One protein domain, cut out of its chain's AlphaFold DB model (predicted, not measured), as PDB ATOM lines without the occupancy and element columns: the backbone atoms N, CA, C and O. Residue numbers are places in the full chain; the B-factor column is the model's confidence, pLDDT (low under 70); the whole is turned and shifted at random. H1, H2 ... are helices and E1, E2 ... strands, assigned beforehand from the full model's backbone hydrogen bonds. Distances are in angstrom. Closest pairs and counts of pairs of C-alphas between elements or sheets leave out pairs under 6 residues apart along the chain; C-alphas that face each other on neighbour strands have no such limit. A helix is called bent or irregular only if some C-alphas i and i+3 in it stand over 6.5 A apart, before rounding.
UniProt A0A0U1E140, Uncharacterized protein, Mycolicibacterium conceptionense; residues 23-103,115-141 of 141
ATOM      1  N   ALA A  23      54.816 112.068 162.716       89.56
ATOM      2  CA  ALA A  23      55.175 113.222 161.901       89.56
ATOM      3  C   ALA A  23      55.305 112.882 160.407       89.56
ATOM      4  O   ALA A  23      55.118 113.765 159.566       89.56
ATOM      5  N   GLY A  24      55.662 111.637 160.063       87.12
ATOM      6  CA  GLY A  24      55.813 111.179 158.675       87.12
ATOM      7  C   GLY A  24      56.880 111.936 157.868       87.12
ATOM      8  O   GLY A  24      56.936 111.816 156.645       87.12
ATOM      9  N   ARG A  25      57.719 112.736 158.535       88.44
ATOM     10  CA  ARG A  25      58.783 113.559 157.951       88.44
ATOM     11  C   ARG A  25      59.980 113.608 158.898       88.44
ATOM     12  O   ARG A  25      59.804 113.390 160.094       88.44
ATOM     13  N   PRO A  26      61.183 113.936 158.397       90.56
ATOM     14  CA  PRO A  26      62.322 114.143 159.270       90.56
ATOM     15  C   PRO A  26      62.080 115.224 160.325       90.56
ATOM     16  O   PRO A  26      61.550 116.289 159.995       90.56
ATOM     17  N   LEU A  27      62.519 114.963 161.555       90.75
ATOM     18  CA  LEU A  27      62.544 115.936 162.648       90.75
ATOM     19  C   LEU A  27      63.971 116.096 163.176       90.75
ATOM     20  O   LEU A  27      64.714 115.118 163.271       90.75
ATOM     21  N   SER A  28      64.353 117.322 163.531       89.94
ATOM     22  CA  SER A  28      65.637 117.586 164.184       89.94
ATOM     23  C   SER A  28      65.637 117.108 165.637       89.94
ATOM     24  O   SER A  28      64.586 117.030 166.276       89.94
ATOM     25  N   THR A  29      66.818 116.857 166.206       91.06
ATOM     26  CA  THR A  29      66.953 116.556 167.640       91.06
ATOM     27  C   THR A  29      66.313 117.652 168.503       91.06
ATOM     28  O   THR A  29      65.702 117.343 169.518       91.06
ATOM     29  N   MET A  30      66.382 118.931 168.108       89.19
ATOM     30  CA  MET A  30      65.680 120.000 168.840       89.19
ATOM     31  C   MET A  30      64.156 119.856 168.807       89.19
ATOM     32  O   MET A  30      63.511 120.009 169.840       89.19
ATOM     33  N   GLN A  31      63.582 119.538 167.644       91.06
ATOM     34  CA  GLN A  31      62.139 119.316 167.517       91.06
ATOM     35  C   GLN A  31      61.688 118.113 168.342       91.06
ATOM     36  O   GLN A  31      60.644 118.167 168.981       91.06
ATOM     37  N   LEU A  32      62.489 117.048 168.355       93.00
ATOM     38  CA  LEU A  32      62.213 115.852 169.145       93.00
ATOM     39  C   LEU A  32      62.325 116.116 170.648       93.00
ATOM     40  O   LEU A  32      61.503 115.621 171.412       93.00
ATOM     41  N   ALA A  33      63.275 116.948 171.081       91.94
ATOM     42  CA  ALA A  33      63.407 117.335 172.484       91.94
ATOM     43  C   ALA A  33      62.163 118.071 173.003       91.94
ATOM     44  O   ALA A  33      61.777 117.887 174.151       91.94
ATOM     45  N   ALA A  34      61.483 118.845 172.153       91.38
ATOM     46  CA  ALA A  34      60.220 119.492 172.509       91.38
ATOM     47  C   ALA A  34      59.059 118.507 172.738       91.38
ATOM     48  O   ALA A  34      58.049 118.895 173.322       91.38
ATOM     49  N   ARG A  35      59.199 117.247 172.301       90.94
ATOM     50  CA  ARG A  35      58.119 116.248 172.254       90.94
ATOM     51  C   ARG A  35      58.432 114.932 172.974       90.94
ATOM     52  O   ARG A  35      57.605 114.031 173.004       90.94
ATOM     53  N   CYS A  36      59.612 114.799 173.574       87.06
ATOM     54  CA  CYS A  36      60.119 113.530 174.103       87.06
ATOM     55  C   CYS A  36      59.543 113.106 175.469       87.06
ATOM     56  O   CYS A  36      60.062 112.181 176.084       87.06
ATOM     57  N   GLY A  37      58.517 113.786 175.986       82.44
ATOM     58  CA  GLY A  37      57.900 113.477 177.284       82.44
ATOM     59  C   GLY A  37      58.738 113.841 178.521       82.44
ATOM     60  O   GLY A  37      58.225 113.789 179.638       82.44
ATOM     61  N   ILE A  38      59.998 114.259 178.356       88.38
ATOM     62  CA  ILE A  38      60.811 114.809 179.450       88.38
ATOM     63  C   ILE A  38      60.268 116.199 179.830       88.38
ATOM     64  O   ILE A  38      59.997 117.009 178.936       88.38
ATOM     65  N   PRO A  39      60.146 116.521 181.135       90.00
ATOM     66  CA  PRO A  39      59.656 117.818 181.579       90.00
ATOM     67  C   PRO A  39      60.447 118.991 181.000       90.00
ATOM     68  O   PRO A  39      61.681 119.004 180.975       90.00
ATOM     69  N   TRP A  40      59.709 120.010 180.574       93.44
ATOM     70  CA  TRP A  40      60.284 121.296 180.211       93.44
ATOM     71  C   TRP A  40      60.803 122.011 181.458       93.44
ATOM     72  O   TRP A  40      60.337 121.772 182.573       93.44
ATOM     73  N   HIS A  41      61.762 122.911 181.264       91.88
ATOM     74  CA  HIS A  41      62.320 123.724 182.339       91.88
ATOM     75  C   HIS A  41      62.210 125.208 182.007       91.88
ATOM     76  O   HIS A  41      62.093 125.602 180.848       91.88
ATOM     77  N   THR A  42      62.244 126.039 183.041       94.75
ATOM     78  CA  THR A  42      62.192 127.492 182.901       94.75
ATOM     79  C   THR A  42      63.584 128.091 183.006       94.75
ATOM     80  O   THR A  42      64.327 127.781 183.939       94.75
ATOM     81  N   VAL A  43      63.913 128.998 182.094       92.38
ATOM     82  CA  VAL A  43      65.132 129.807 182.122       92.38
ATOM     83  C   VAL A  43      64.744 131.257 182.381       92.38
ATOM     84  O   VAL A  43      63.777 131.758 181.806       92.38
ATOM     85  N   ARG A  44      65.504 131.930 183.247       94.06
ATOM     86  CA  ARG A  44      65.387 133.374 183.466       94.06
ATOM     87  C   ARG A  44      66.443 134.090 182.638       94.06
ATOM     88  O   ARG A  44      67.632 133.836 182.814       94.06
ATOM     89  N   LEU A  45      66.000 134.971 181.752       90.06
ATOM     90  CA  LEU A  45      66.850 135.827 180.934       90.06
ATOM     91  C   LEU A  45      66.776 137.240 181.509       90.06
ATOM     92  O   LEU A  45      65.694 137.820 181.576       90.06
ATOM     93  N   VAL A  46      67.912 137.762 181.953       90.25
ATOM     94  CA  VAL A  46      68.041 139.110 182.524       90.25
ATOM     95  C   VAL A  46      68.764 139.986 181.505       90.25
ATOM     96  O   VAL A  46      69.625 139.484 180.783       90.25
ATOM     97  N   ASP A  47      68.384 141.260 181.418       85.31
ATOM     98  CA  ASP A  47      68.982 142.261 180.520       85.31
ATOM     99  C   ASP A  47      68.903 141.911 179.020       85.31
ATOM    100  O   ASP A  47      69.649 142.433 178.192       85.31
ATOM    101  N   ALA A  48      67.965 141.038 178.640       83.19
ATOM    102  CA  ALA A  48      67.663 140.730 177.246       83.19
ATOM    103  C   ALA A  48      66.534 141.629 176.720       83.19
ATOM    104  O   ALA A  48      65.580 141.941 177.436       83.19
ATOM    105  N   SER A  49      66.587 142.009 175.440       88.81
ATOM    106  CA  SER A  49      65.435 142.647 174.797       88.81
ATOM    107  C   SER A  49      64.286 141.644 174.630       88.81
ATOM    108  O   SER A  49      64.518 140.448 174.438       88.81
ATOM    109  N   CYS A  50      63.036 142.122 174.635       89.56
ATOM    110  CA  CYS A  50      61.866 141.257 174.426       89.56
ATOM    111  C   CYS A  50      61.936 140.511 173.084       89.56
ATOM    112  O   CYS A  50      61.599 139.333 173.006       89.56
ATOM    113  N   SER A  51      62.421 141.178 172.031       87.88
ATOM    114  CA  SER A  51      62.598 140.567 170.709       87.88
ATOM    115  C   SER A  51      63.633 139.445 170.721       87.88
ATOM    116  O   SER A  51      63.433 138.420 170.072       87.88
ATOM    117  N   TRP A  52      64.715 139.601 171.487       90.19
ATOM    118  CA  TRP A  52      65.709 138.548 171.645       90.19
ATOM    119  C   TRP A  52      65.156 137.373 172.451       90.19
ATOM    120  O   TRP A  52      65.338 136.229 172.045       90.19
ATOM    121  N   ALA A  53      64.437 137.635 173.547       88.50
ATOM    122  CA  ALA A  53      63.806 136.586 174.350       88.50
ATOM    123  C   ALA A  53      62.793 135.767 173.530       88.50
ATOM    124  O   ALA A  53      62.779 134.538 173.620       88.50
ATOM    125  N   GLN A  54      62.011 136.433 172.675       88.69
ATOM    126  CA  GLN A  54      61.090 135.785 171.742       88.69
ATOM    127  C   GLN A  54      61.838 134.925 170.712       88.69
ATOM    128  O   GLN A  54      61.530 133.744 170.561       88.69
ATOM    129  N   ALA A  55      62.872 135.474 170.067       85.06
ATOM    130  CA  ALA A  55      63.683 134.732 169.100       85.06
ATOM    131  C   ALA A  55      64.397 133.528 169.740       85.06
ATOM    132  O   ALA A  55      64.490 132.460 169.136       85.06
ATOM    133  N   PHE A  56      64.871 133.672 170.981       87.00
ATOM    134  CA  PHE A  56      65.461 132.586 171.759       87.00
ATOM    135  C   PHE A  56      64.440 131.477 172.044       87.00
ATOM    136  O   PHE A  56      64.749 130.299 171.845       87.00
ATOM    137  N   ALA A  57      63.232 131.843 172.481       88.25
ATOM    138  CA  ALA A  57      62.158 130.888 172.726       88.25
ATOM    139  C   ALA A  57      61.816 130.117 171.443       88.25
ATOM    140  O   ALA A  57      61.888 128.890 171.437       88.25
ATOM    141  N   GLU A  58      61.557 130.818 170.339       86.12
ATOM    142  CA  GLU A  58      61.240 130.209 169.039       86.12
ATOM    143  C   GLU A  58      62.355 129.283 168.548       86.12
ATOM    144  O   GLU A  58      62.093 128.142 168.159       86.12
ATOM    145  N   HIS A  59      63.610 129.729 168.643       85.25
ATOM    146  CA  HIS A  59      64.769 128.924 168.268       85.25
ATOM    147  C   HIS A  59      64.833 127.601 169.041       85.25
ATOM    148  O   HIS A  59      65.190 126.564 168.485       85.25
ATOM    149  N   ARG A  60      64.475 127.620 170.328       85.69
ATOM    150  CA  ARG A  60      64.506 126.439 171.199       85.69
ATOM    151  C   ARG A  60      63.231 125.603 171.129       85.69
ATOM    152  O   ARG A  60      63.169 124.614 171.855       85.69
ATOM    153  N   TYR A  61      62.261 125.956 170.279       88.44
ATOM    154  CA  TYR A  61      60.897 125.407 170.306       88.44
ATOM    155  C   TYR A  61      60.225 125.580 171.678       88.44
ATOM    156  O   TYR A  61      59.479 124.716 172.122       88.44
ATOM    157  N   GLY A  62      60.554 126.675 172.364       91.00
ATOM    158  CA  GLY A  62      60.039 127.080 173.664       91.00
ATOM    159  C   GLY A  62      58.960 128.162 173.580       91.00
ATOM    160  O   GLY A  62      58.449 128.476 172.506       91.00
ATOM    161  N   ALA A  63      58.641 128.760 174.729       93.75
ATOM    162  CA  ALA A  63      57.686 129.862 174.841       93.75
ATOM    163  C   ALA A  63      58.090 130.847 175.949       93.75
ATOM    164  O   ALA A  63      58.526 130.437 177.027       93.75
ATOM    165  N   VAL A  64      57.911 132.146 175.706       93.88
ATOM    166  CA  VAL A  64      58.015 133.172 176.754       93.88
ATOM    167  C   VAL A  64      56.756 133.099 177.622       93.88
ATOM    168  O   VAL A  64      55.645 133.173 177.107       93.88
ATOM    169  N   LEU A  65      56.928 132.922 178.932       95.31
ATOM    170  CA  LEU A  65      55.833 132.820 179.903       95.31
ATOM    171  C   LEU A  65      55.512 134.160 180.567       95.31
ATOM    172  O   LEU A  65      54.353 134.447 180.850       95.31
ATOM    173  N   ASP A  66      56.543 134.950 180.859       94.38
ATOM    174  CA  ASP A  66      56.412 136.233 181.547       94.38
ATOM    175  C   ASP A  66      57.531 137.183 181.115       94.38
ATOM    176  O   ASP A  66      58.657 136.748 180.850       94.38
ATOM    177  N   CYS A  67      57.213 138.474 181.055       91.19
ATOM    178  CA  CYS A  67      58.123 139.552 180.677       91.19
ATOM    179  C   CYS A  67      57.823 140.772 181.554       91.19
ATOM    180  O   CYS A  67      56.831 141.470 181.327       91.19
ATOM    181  N   ARG A  68      58.665 141.026 182.561       89.56
ATOM    182  CA  ARG A  68      58.495 142.131 183.521       89.56
ATOM    183  C   ARG A  68      59.839 142.725 183.897       89.56
ATOM    184  O   ARG A  68      60.783 141.983 184.147       89.56
ATOM    185  N   ASP A  69      59.915 144.053 183.936       85.38
ATOM    186  CA  ASP A  69      61.074 144.804 184.438       85.38
ATOM    187  C   ASP A  69      62.426 144.361 183.840       85.38
ATOM    188  O   ASP A  69      63.435 144.275 184.533       85.38
ATOM    189  N   GLY A  70      62.450 144.032 182.541       80.94
ATOM    190  CA  GLY A  70      63.666 143.577 181.849       80.94
ATOM    191  C   GLY A  70      64.077 142.126 182.140       80.94
ATOM    192  O   GLY A  70      65.145 141.691 181.705       80.94
ATOM    193  N   VAL A  71      63.232 141.361 182.836       91.19
ATOM    194  CA  VAL A  71      63.413 139.932 183.103       91.19
ATOM    195  C   VAL A  71      62.372 139.121 182.336       91.19
ATOM    196  O   VAL A  71      61.167 139.357 182.441       91.19
ATOM    197  N   HIS A  72      62.844 138.108 181.609       93.44
ATOM    198  CA  HIS A  72      62.004 137.193 180.836       93.44
ATOM    199  C   HIS A  72      62.083 135.791 181.418       93.44
ATOM    200  O   HIS A  72      63.174 135.248 181.613       93.44
ATOM    201  N   THR A  73      60.929 135.184 181.662       96.12
ATOM    202  CA  THR A  73      60.838 133.766 182.019       96.12
ATOM    203  C   THR A  73      60.443 132.989 180.777       96.12
ATOM    204  O   THR A  73      59.373 133.222 180.219       96.12
ATOM    205  N   VAL A  74      61.292 132.063 180.346       95.00
ATOM    206  CA  VAL A  74      61.078 131.271 179.129       95.00
ATOM    207  C   VAL A  74      61.001 129.798 179.491       95.00
ATOM    208  O   VAL A  74      61.920 129.264 180.111       95.00
ATOM    209  N   ALA A  75      59.922 129.133 179.094       95.88
ATOM    210  CA  ALA A  75      59.834 127.681 179.114       95.88
ATOM    211  C   ALA A  75      60.564 127.124 177.894       95.88
ATOM    212  O   ALA A  75      60.265 127.497 176.758       95.88
ATOM    213  N   VAL A  76      61.512 126.223 178.122       92.94
ATOM    214  CA  VAL A  76      62.277 125.575 177.061       92.94
ATOM    215  C   VAL A  76      62.224 124.052 177.201       92.94
ATOM    216  O   VAL A  76      62.247 123.522 178.320       92.94
ATOM    217  N   PRO A  77      62.205 123.332 176.067       92.06
ATOM    218  CA  PRO A  77      62.417 121.896 176.039       92.06
ATOM    219  C   PRO A  77      63.720 121.466 176.722       92.06
ATOM    220  O   PRO A  77      64.678 122.254 176.788       92.06
ATOM    221  N   PRO A  78      63.818 120.194 177.150       90.19
ATOM    222  CA  PRO A  78      65.083 119.592 177.562       90.19
ATOM    223  C   PRO A  78      66.197 119.829 176.534       90.19
ATOM    224  O   PRO A  78      65.973 120.035 175.336       90.19
ATOM    225  N   LEU A  79      67.443 119.813 177.010       88.06
ATOM    226  CA  LEU A  79      68.593 119.964 176.127       88.06
ATOM    227  C   LEU A  79      68.652 118.790 175.133       88.06
ATOM    228  O   LEU A  79      68.519 117.642 175.555       88.06
ATOM    229  N   PRO A  80      68.951 119.037 173.842       87.19
ATOM    230  CA  PRO A  80      69.097 117.978 172.839       87.19
ATOM    231  C   PRO A  80      70.077 116.868 173.245       87.19
ATOM    232  O   PRO A  80      69.871 115.705 172.912       87.19
ATOM    233  N   GLY A  81      71.121 117.211 174.008       85.94
ATOM    234  CA  GLY A  81      72.100 116.250 174.520       85.94
ATOM    235  C   GLY A  81      71.525 115.198 175.475       85.94
ATOM    236  O   GLY A  81      72.125 114.140 175.609       85.94
ATOM    237  N   LEU A  82      70.361 115.445 176.090       87.81
ATOM    238  CA  LEU A  82      69.695 114.466 176.957       87.81
ATOM    239  C   LEU A  82      69.017 113.348 176.162       87.81
ATOM    240  O   LEU A  82      68.943 112.223 176.641       87.81
ATOM    241  N   ILE A  83      68.536 113.645 174.953       91.38
ATOM    242  CA  ILE A  83      67.836 112.662 174.115       91.38
ATOM    243  C   ILE A  83      68.707 112.096 172.996       91.38
ATOM    244  O   ILE A  83      68.375 111.060 172.428       91.38
ATOM    245  N   HIS A  84      69.820 112.757 172.662       90.88
ATOM    246  CA  HIS A  84      70.689 112.323 171.574       90.88
ATOM    247  C   HIS A  84      71.194 110.876 171.731       90.88
ATOM    248  O   HIS A  84      71.110 110.143 170.747       90.88
ATOM    249  N   PRO A  85      71.639 110.413 172.919       91.31
ATOM    250  CA  PRO A  85      72.031 109.013 173.101       91.31
ATOM    251  C   PRO A  85      70.898 108.024 172.786       91.31
ATOM    252  O   PRO A  85      71.134 107.017 172.130       91.31
ATOM    253  N   LEU A  86      69.656 108.354 173.153       93.00
ATOM    254  CA  LEU A  86      68.485 107.509 172.884       93.00
ATOM    255  C   LEU A  86      68.183 107.403 171.384       93.00
ATOM    256  O   LEU A  86      67.774 106.354 170.894       93.00
ATOM    257  N   LEU A  87      68.407 108.486 170.638       93.44
ATOM    258  CA  LEU A  87      68.265 108.490 169.181       93.44
ATOM    259  C   LEU A  87      69.354 107.648 168.507       93.44
ATOM    260  O   LEU A  87      69.071 106.940 167.545       93.44
ATOM    261  N   VAL A  88      70.578 107.671 169.039       91.81
ATOM    262  CA  VAL A  88      71.662 106.794 168.573       91.81
ATOM    263  C   VAL A  88      71.332 105.321 168.840       91.81
ATOM    264  O   VAL A  88      71.552 104.488 167.967       91.81
ATOM    265  N   GLU A  89      70.749 104.990 169.995       91.69
ATOM    266  CA  GLU A  89      70.285 103.625 170.291       91.69
ATOM    267  C   GLU A  89      69.170 103.167 169.338       91.69
ATOM    268  O   GLU A  89      69.215 102.052 168.819       91.69
ATOM    269  N   LEU A  90      68.189 104.033 169.058       92.50
ATOM    270  CA  LEU A  90      67.124 103.758 168.085       92.50
ATOM    271  C   LEU A  90      67.662 103.563 166.662       92.50
ATOM    272  O   LEU A  90      67.141 102.735 165.913       92.50
ATOM    273  N   GLU A  91      68.689 104.323 166.280       93.50
ATOM    274  CA  GLU A  91      69.364 104.164 164.992       93.50
ATOM    275  C   GLU A  91      70.132 102.843 164.922       93.50
ATOM    276  O   GLU A  91      70.007 102.119 163.937       93.50
ATOM    277  N   ALA A  92      70.871 102.486 165.977       91.19
ATOM    278  CA  ALA A  92      71.564 101.202 166.062       91.19
ATOM    279  C   ALA A  92      70.591 100.010 165.998       91.19
ATOM    280  O   ALA A  92      70.929  98.964 165.446       91.19
ATOM    281  N   ALA A  93      69.367 100.184 166.506       89.94
ATOM    282  CA  ALA A  93      68.281  99.211 166.397       89.94
ATOM    283  C   ALA A  93      67.573  99.206 165.023       89.94
ATOM    284  O   ALA A  93      66.650  98.422 164.816       89.94
ATOM    285  N   GLY A  94      67.957 100.084 164.088       89.44
ATOM    286  CA  GLY A  94      67.360 100.179 162.750       89.44
ATOM    287  C   GLY A  94      65.946 100.771 162.715       89.44
ATOM    288  O   GLY A  94      65.291 100.741 161.673       89.44
ATOM    289  N   ILE A  95      65.461 101.321 163.832       91.44
ATOM    290  CA  ILE A  95      64.106 101.886 163.948       91.44
ATOM    291  C   ILE A  95      64.041 103.255 163.268       91.44
ATOM    292  O   ILE A  95      63.030 103.617 162.660       91.44
ATOM    293  N   ILE A  96      65.130 104.018 163.362       93.88
ATOM    294  CA  ILE A  96      65.275 105.337 162.749       93.88
ATOM    295  C   ILE A  96      66.603 105.427 161.993       93.88
ATOM    296  O   ILE A  96      67.481 104.584 162.146       93.88
ATOM    297  N   SER A  97      66.765 106.469 161.188       92.88
ATOM    298  CA  SER A  97      68.019 106.795 160.505       92.88
ATOM    299  C   SER A  97      68.309 108.283 160.588       92.88
ATOM    300  O   SER A  97      67.390 109.112 160.546       92.88
ATOM    301  N   ARG A  98      69.593 108.639 160.662       91.38
ATOM    302  CA  ARG A  98      70.028 110.013 160.406       91.38
ATOM    303  C   ARG A  98      69.790 110.389 158.950       91.38
ATOM    304  O   ARG A  98      70.086 109.628 158.032       91.38
ATOM    305  N   VAL A  99      69.302 111.606 158.738       86.31
ATOM    306  CA  VAL A  99      69.118 112.188 157.409       86.31
ATOM    307  C   VAL A  99      69.759 113.563 157.328       86.31
ATOM    308  O   VAL A  99      69.632 114.395 158.228       86.31
ATOM    309  N   THR A 100      70.425 113.821 156.208       69.38
ATOM    310  CA  THR A 100      70.920 115.152 155.868       69.38
ATOM    311  C   THR A 100      69.721 116.004 155.463       69.38
ATOM    312  O   THR A 100      69.163 115.823 154.381       69.38
ATOM    313  N   ALA A 101      69.261 116.891 156.344       54.56
ATOM    314  CA  ALA A 101      68.180 117.804 155.996       54.56
ATOM    315  C   ALA A 101      68.669 118.806 154.929       54.56
ATOM    316  O   ALA A 101      69.744 119.392 155.101       54.56
ATOM    317  N   PRO A 102      67.915 119.039 153.836       44.56
ATOM    318  CA  PRO A 102      68.200 120.157 152.952       44.56
ATOM    319  C   PRO A 102      67.929 121.446 153.735       44.56
ATOM    320  O   PRO A 102      66.805 121.689 154.164       44.56
ATOM    321  N   GLY A 103      68.964 122.261 153.941       44.22
ATOM    322  CA  GLY A 103      68.787 123.610 154.474       44.22
ATOM    323  C   GLY A 103      69.178 123.839 155.933       44.22
ATOM    324  O   GLY A 103      68.515 124.621 156.605       44.22
ATOM    325  N   GLN A 115      77.714 124.012 170.879       41.28
ATOM    326  CA  GLN A 115      76.730 122.941 171.173       41.28
ATOM    327  C   GLN A 115      75.966 122.449 169.926       41.28
ATOM    328  O   GLN A 115      75.060 121.620 170.019       41.28
ATOM    329  N   ALA A 116      76.355 122.936 168.746       47.38
ATOM    330  CA  ALA A 116      75.612 122.793 167.499       47.38
ATOM    331  C   ALA A 116      75.593 121.369 166.903       47.38
ATOM    332  O   ALA A 116      74.711 121.072 166.107       47.38
ATOM    333  N   ASN A 117      76.481 120.441 167.273       60.72
ATOM    334  CA  ASN A 117      76.576 119.195 166.498       60.72
ATOM    335  C   ASN A 117      75.401 118.220 166.683       60.72
ATOM    336  O   ASN A 117      75.036 117.557 165.723       60.72
ATOM    337  N   HIS A 118      74.769 118.146 167.861       61.38
ATOM    338  CA  HIS A 118      73.653 117.208 168.087       61.38
ATOM    339  C   HIS A 118      72.282 117.816 167.772       61.38
ATOM    340  O   HIS A 118      71.385 117.114 167.306       61.38
ATOM    341  N   ALA A 119      72.116 119.118 168.023       61.94
ATOM    342  CA  ALA A 119      70.844 119.832 167.923       61.94
ATOM    343  C   ALA A 119      70.257 119.833 166.499       61.94
ATOM    344  O   ALA A 119      69.040 119.738 166.332       61.94
ATOM    345  N   TRP A 120      71.129 119.886 165.488       70.94
ATOM    346  CA  TRP A 120      70.759 119.998 164.073       70.94
ATOM    347  C   TRP A 120      70.688 118.659 163.331       70.94
ATOM    348  O   TRP A 120      70.280 118.629 162.168       70.94
ATOM    349  N   VAL A 121      71.044 117.545 163.980       83.94
ATOM    350  CA  VAL A 121      70.878 116.212 163.382       83.94
ATOM    351  C   VAL A 121      69.393 115.949 163.190       83.94
ATOM    352  O   VAL A 121      68.606 116.130 164.118       83.94
ATOM    353  N   SER A 122      69.016 115.541 161.982       90.38
ATOM    354  CA  SER A 122      67.645 115.163 161.662       90.38
ATOM    355  C   SER A 122      67.513 113.656 161.561       90.38
ATOM    356  O   SER A 122      68.428 112.969 161.102       90.38
ATOM    357  N   TRP A 123      66.360 113.158 161.982       92.69
ATOM    358  CA  TRP A 123      66.069 111.739 162.113       92.69
ATOM    359  C   TRP A 123      64.805 111.407 161.343       92.69
ATOM    360  O   TRP A 123      63.879 112.217 161.288       92.69
ATOM    361  N   ARG A 124      64.762 110.221 160.747       93.38
ATOM    362  CA  ARG A 124      63.605 109.697 160.022       93.38
ATOM    363  C   ARG A 124      63.265 108.314 160.558       93.38
ATOM    364  O   ARG A 124      64.159 107.492 160.717       93.38
ATOM    365  N   TYR A 125      61.982 108.053 160.779       93.75
ATOM    366  CA  TYR A 125      61.489 106.714 161.091       93.75
ATOM    367  C   TYR A 125      61.654 105.773 159.886       93.75
ATOM    368  O   TYR A 125      61.291 106.139 158.767       93.75
ATOM    369  N   CYS A 126      62.211 104.585 160.114       90.12
ATOM    370  CA  CYS A 126      62.473 103.580 159.078       90.12
ATOM    371  C   CYS A 126      61.413 102.473 159.023       90.12
ATOM    372  O   CYS A 126      61.354 101.735 158.040       90.12
ATOM    373  N   GLY A 127      60.587 102.335 160.064       77.44
ATOM    374  CA  GLY A 127      59.519 101.340 160.101       77.44
ATOM    375  C   GLY A 127      58.341 101.684 159.186       77.44
ATOM    376  O   GLY A 127      58.229 102.786 158.639       77.44
ATOM    377  N   ARG A 128      57.415 100.731 159.039       67.50
ATOM    378  CA  ARG A 128      56.146 100.979 158.345       67.50
ATOM    379  C   ARG A 128      55.328 101.999 159.136       67.50
ATOM    380  O   ARG A 128      55.278 101.953 160.360       67.50
ATOM    381  N   ARG A 129      54.695 102.941 158.428       61.06
ATOM    382  CA  ARG A 129      53.867 103.993 159.042       61.06
ATOM    383  C   ARG A 129      52.704 103.407 159.850       61.06
ATOM    384  O   ARG A 129      52.292 104.010 160.838       61.06
ATOM    385  N   SER A 130      52.215 102.249 159.424       60.00
ATOM    386  CA  SER A 130      51.172 101.493 160.090       60.00
ATOM    387  C   SER A 130      51.701 100.155 160.601       60.00
ATOM    388  O   SER A 130      52.616  99.563 160.017       60.00
ATOM    389  N   ASP A 131      51.150  99.733 161.732       63.50
ATOM    390  CA  ASP A 131      51.359  98.408 162.293       63.50
ATOM    391  C   ASP A 131      50.342  97.471 161.622       63.50
ATOM    392  O   ASP A 131      49.142  97.645 161.837       63.50
ATOM    393  N   PRO A 132      50.780  96.508 160.791       62.12
ATOM    394  CA  PRO A 132      49.868  95.620 160.080       62.12
ATOM    395  C   PRO A 132      48.971  94.798 161.012       62.12
ATOM    396  O   PRO A 132      47.874  94.423 160.604       62.12
ATOM    397  N   GLU A 133      49.418  94.506 162.238       60.44
ATOM    398  CA  GLU A 133      48.623  93.756 163.215       60.44
ATOM    399  C   GLU A 133      47.507  94.631 163.790       60.44
ATOM    400  O   GLU A 133      46.359  94.200 163.870       60.44
ATOM    401  N   PHE A 134      47.812  95.891 164.109       61.19
ATOM    402  CA  PHE A 134      46.805  96.859 164.543       61.19
ATOM    403  C   PHE A 134      45.818  97.203 163.418       61.19
ATOM    404  O   PHE A 134      44.608  97.217 163.642       61.19
ATOM    405  N   ASP A 135      46.314  97.418 162.196       67.06
ATOM    406  CA  ASP A 135      45.475  97.669 161.020       67.06
ATOM    407  C   ASP A 135      44.535  96.490 160.743       67.06
ATOM    408  O   ASP A 135      43.381  96.707 160.379       67.06
ATOM    409  N   ALA A 136      44.992  95.248 160.943       69.50
ATOM    410  CA  ALA A 136      44.156  94.059 160.794       69.50
ATOM    411  C   ALA A 136      43.038  93.991 161.848       69.50
ATOM    412  O   ALA A 136      41.926  93.575 161.526       69.50
ATOM    413  N   VAL A 137      43.301  94.433 163.083       69.69
ATOM    414  CA  VAL A 137      42.276  94.535 164.138       69.69
ATOM    415  C   VAL A 137      41.253  95.624 163.809       69.69
ATOM    416  O   VAL A 137      40.058  95.396 163.971       69.69
ATOM    417  N   VAL A 138      41.695  96.785 163.315       64.50
ATOM    418  CA  VAL A 138      40.800  97.893 162.932       64.50
ATOM    419  C   VAL A 138      39.993  97.572 161.670       64.50
ATOM    420  O   VAL A 138      38.824  97.922 161.606       64.50
ATOM    421  N   ALA A 139      40.584  96.901 160.678       71.19
ATOM    422  CA  ALA A 139      39.902  96.519 159.436       71.19
ATOM    423  C   ALA A 139      38.960  95.311 159.595       71.19
ATOM    424  O   ALA A 139      38.156  95.040 158.704       71.19
ATOM    425  N   GLY A 140      39.088  94.565 160.698       62.47
ATOM    426  CA  GLY A 140      38.186  93.478 161.085       62.47
ATOM    427  C   GLY A 140      36.995  93.912 161.951       62.47
ATOM    428  O   GLY A 140      36.213  93.044 162.344       62.47
ATOM    429  N   LEU A 141      36.871  95.211 162.258       49.81
ATOM    430  CA  LEU A 141      35.724  95.859 162.912       49.81
ATOM    431  C   LEU A 141      34.852  96.587 161.879       49.81
ATOM    432  O   LEU A 141      33.619  96.605 162.088       49.81
TER     433      LEU A 141
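This is residues 23 to 103 and 115 to 141 of the 141 residues of an uncharacterized protein of Mycolicibacterium conceptionense (UniProt A0A0U1E140). Two lobes lie one after the other along the longest axis, and a tail ending in a short helix sticks out beyond the second lobe. The first lobe is a sheet of three strands, E1, E3 and E2, with H2 packed over one face and no named helix over the other; the second is a looser group in which H3 runs beside a ribbon of two short strands, E4 and E5, with the short helices H1 and H4 at the end of H3 toward the first lobe. Residues 130 to 141, with H5, stick out. The printed part has 108 residues with five named helices and five named strands, in the order H1 E1 H2 E2 E3 H3 E4 H4 E5 H5; both sheets are antiparallel and the class is mixed, helices and strands. The whole is loose, with a radius of gyration of the C-alphas of 18.0 A, and elongated, spanning 60 by 35 by 24 A.

In the larger sheet, E1 is residues 41 to 46, 16.4 A from first to last C-alpha, E2 is residues 63 to 68, 15.1 A, and E3 is residues 71 to 76, 15.6 A. E1 begins at C-alpha 41 at (62.320, 123.724, 182.339). H2 is residues 50 to 59, 14.1 A long. H1, residues 29 to 33, begins at C-alpha 29 at (66.953, 116.556, 167.640). H3, residues 80 to 92, is the longest helix, 18.3 A; it is irregular, with C-alphas 82 and 85 standing 7.1 A apart. E4 is residues 96 to 99, 9.5 A, H4 is residues 116 to 119, 5.6 A, and E5 is residues 122 to 125, 10.5 A. H5, residues 132 to 139, is 10.0 A long and ends at C-alpha 139 at (39.902, 96.519, 159.436).

The larger sheet has the order E1 E3 E2, with E1 and E2 as edge strands. E1 and E3 are antiparallel at 154 degrees, with N 43 and O 74 at 2.8 A and N 74 and O 43 at 2.9 A, within hydrogen-bond range. E2 and E3 form a hairpin, antiparallel at 167 degrees, with N 71 and O 68 at 2.8 A. H2 is on this sheet at a height of 8.9 A, over E3 and E2, and runs along the strands, at 9 degrees to E3 on the local plane. E1, H2 and E2 form a split strand-helix-strand unit, two strands running the same way with E3 between them, and its crossover is right-handed. H2 on one face of the sheet makes two layers. H1, whose centre is nearest to the mean of the C-alphas at 1.8 A, touches H3, with the C-alphas of Met 30 and Pro 80 closest at 5.6 A. H3 also touches H4, with the C-alphas of Pro 80 and Ala 119 closest at 5.5 A; H3 touches both H1 and H4 with residues 80 to 84 alone. H1 and H4 only just touch, with 3 pairs of C-alphas within 8 A, the closest those of Thr 29 and Ala 119 at 5.1 A. E4 and E5 are antiparallel at 143 degrees, with N 97 and O 124 at 2.8 A. The closest C-alphas of H3 and E4 are those of Glu 91 and Ser 97, 5.4 A apart, and H3 and E5 are near each other, with 6 pairs of C-alphas within 10 A. Residues 27 to 28 pair antiparallel with residues 122 to 123 of E5. Every O i to N i+4 pair is within hydrogen-bond range in H1, H2 and H5, against 7 of 9 in H3; H4 is too short for such a pair.

The C-alphas farthest apart are those of Asp 47 and Gly 140, 60.9 A. Without the free-standing residues 130 to 141, the body spans 50 by 28 by 25 A. Residues 104 to 114 are cut out, and C-alphas 103 and 115 are 18.5 A apart across the cut. Of the links that are printed whole, none is long. The mean pLDDT of the printed part is 83.5; residues 100 to 103, 115 to 119, 128 to 138 and 140 to 141 are under 70.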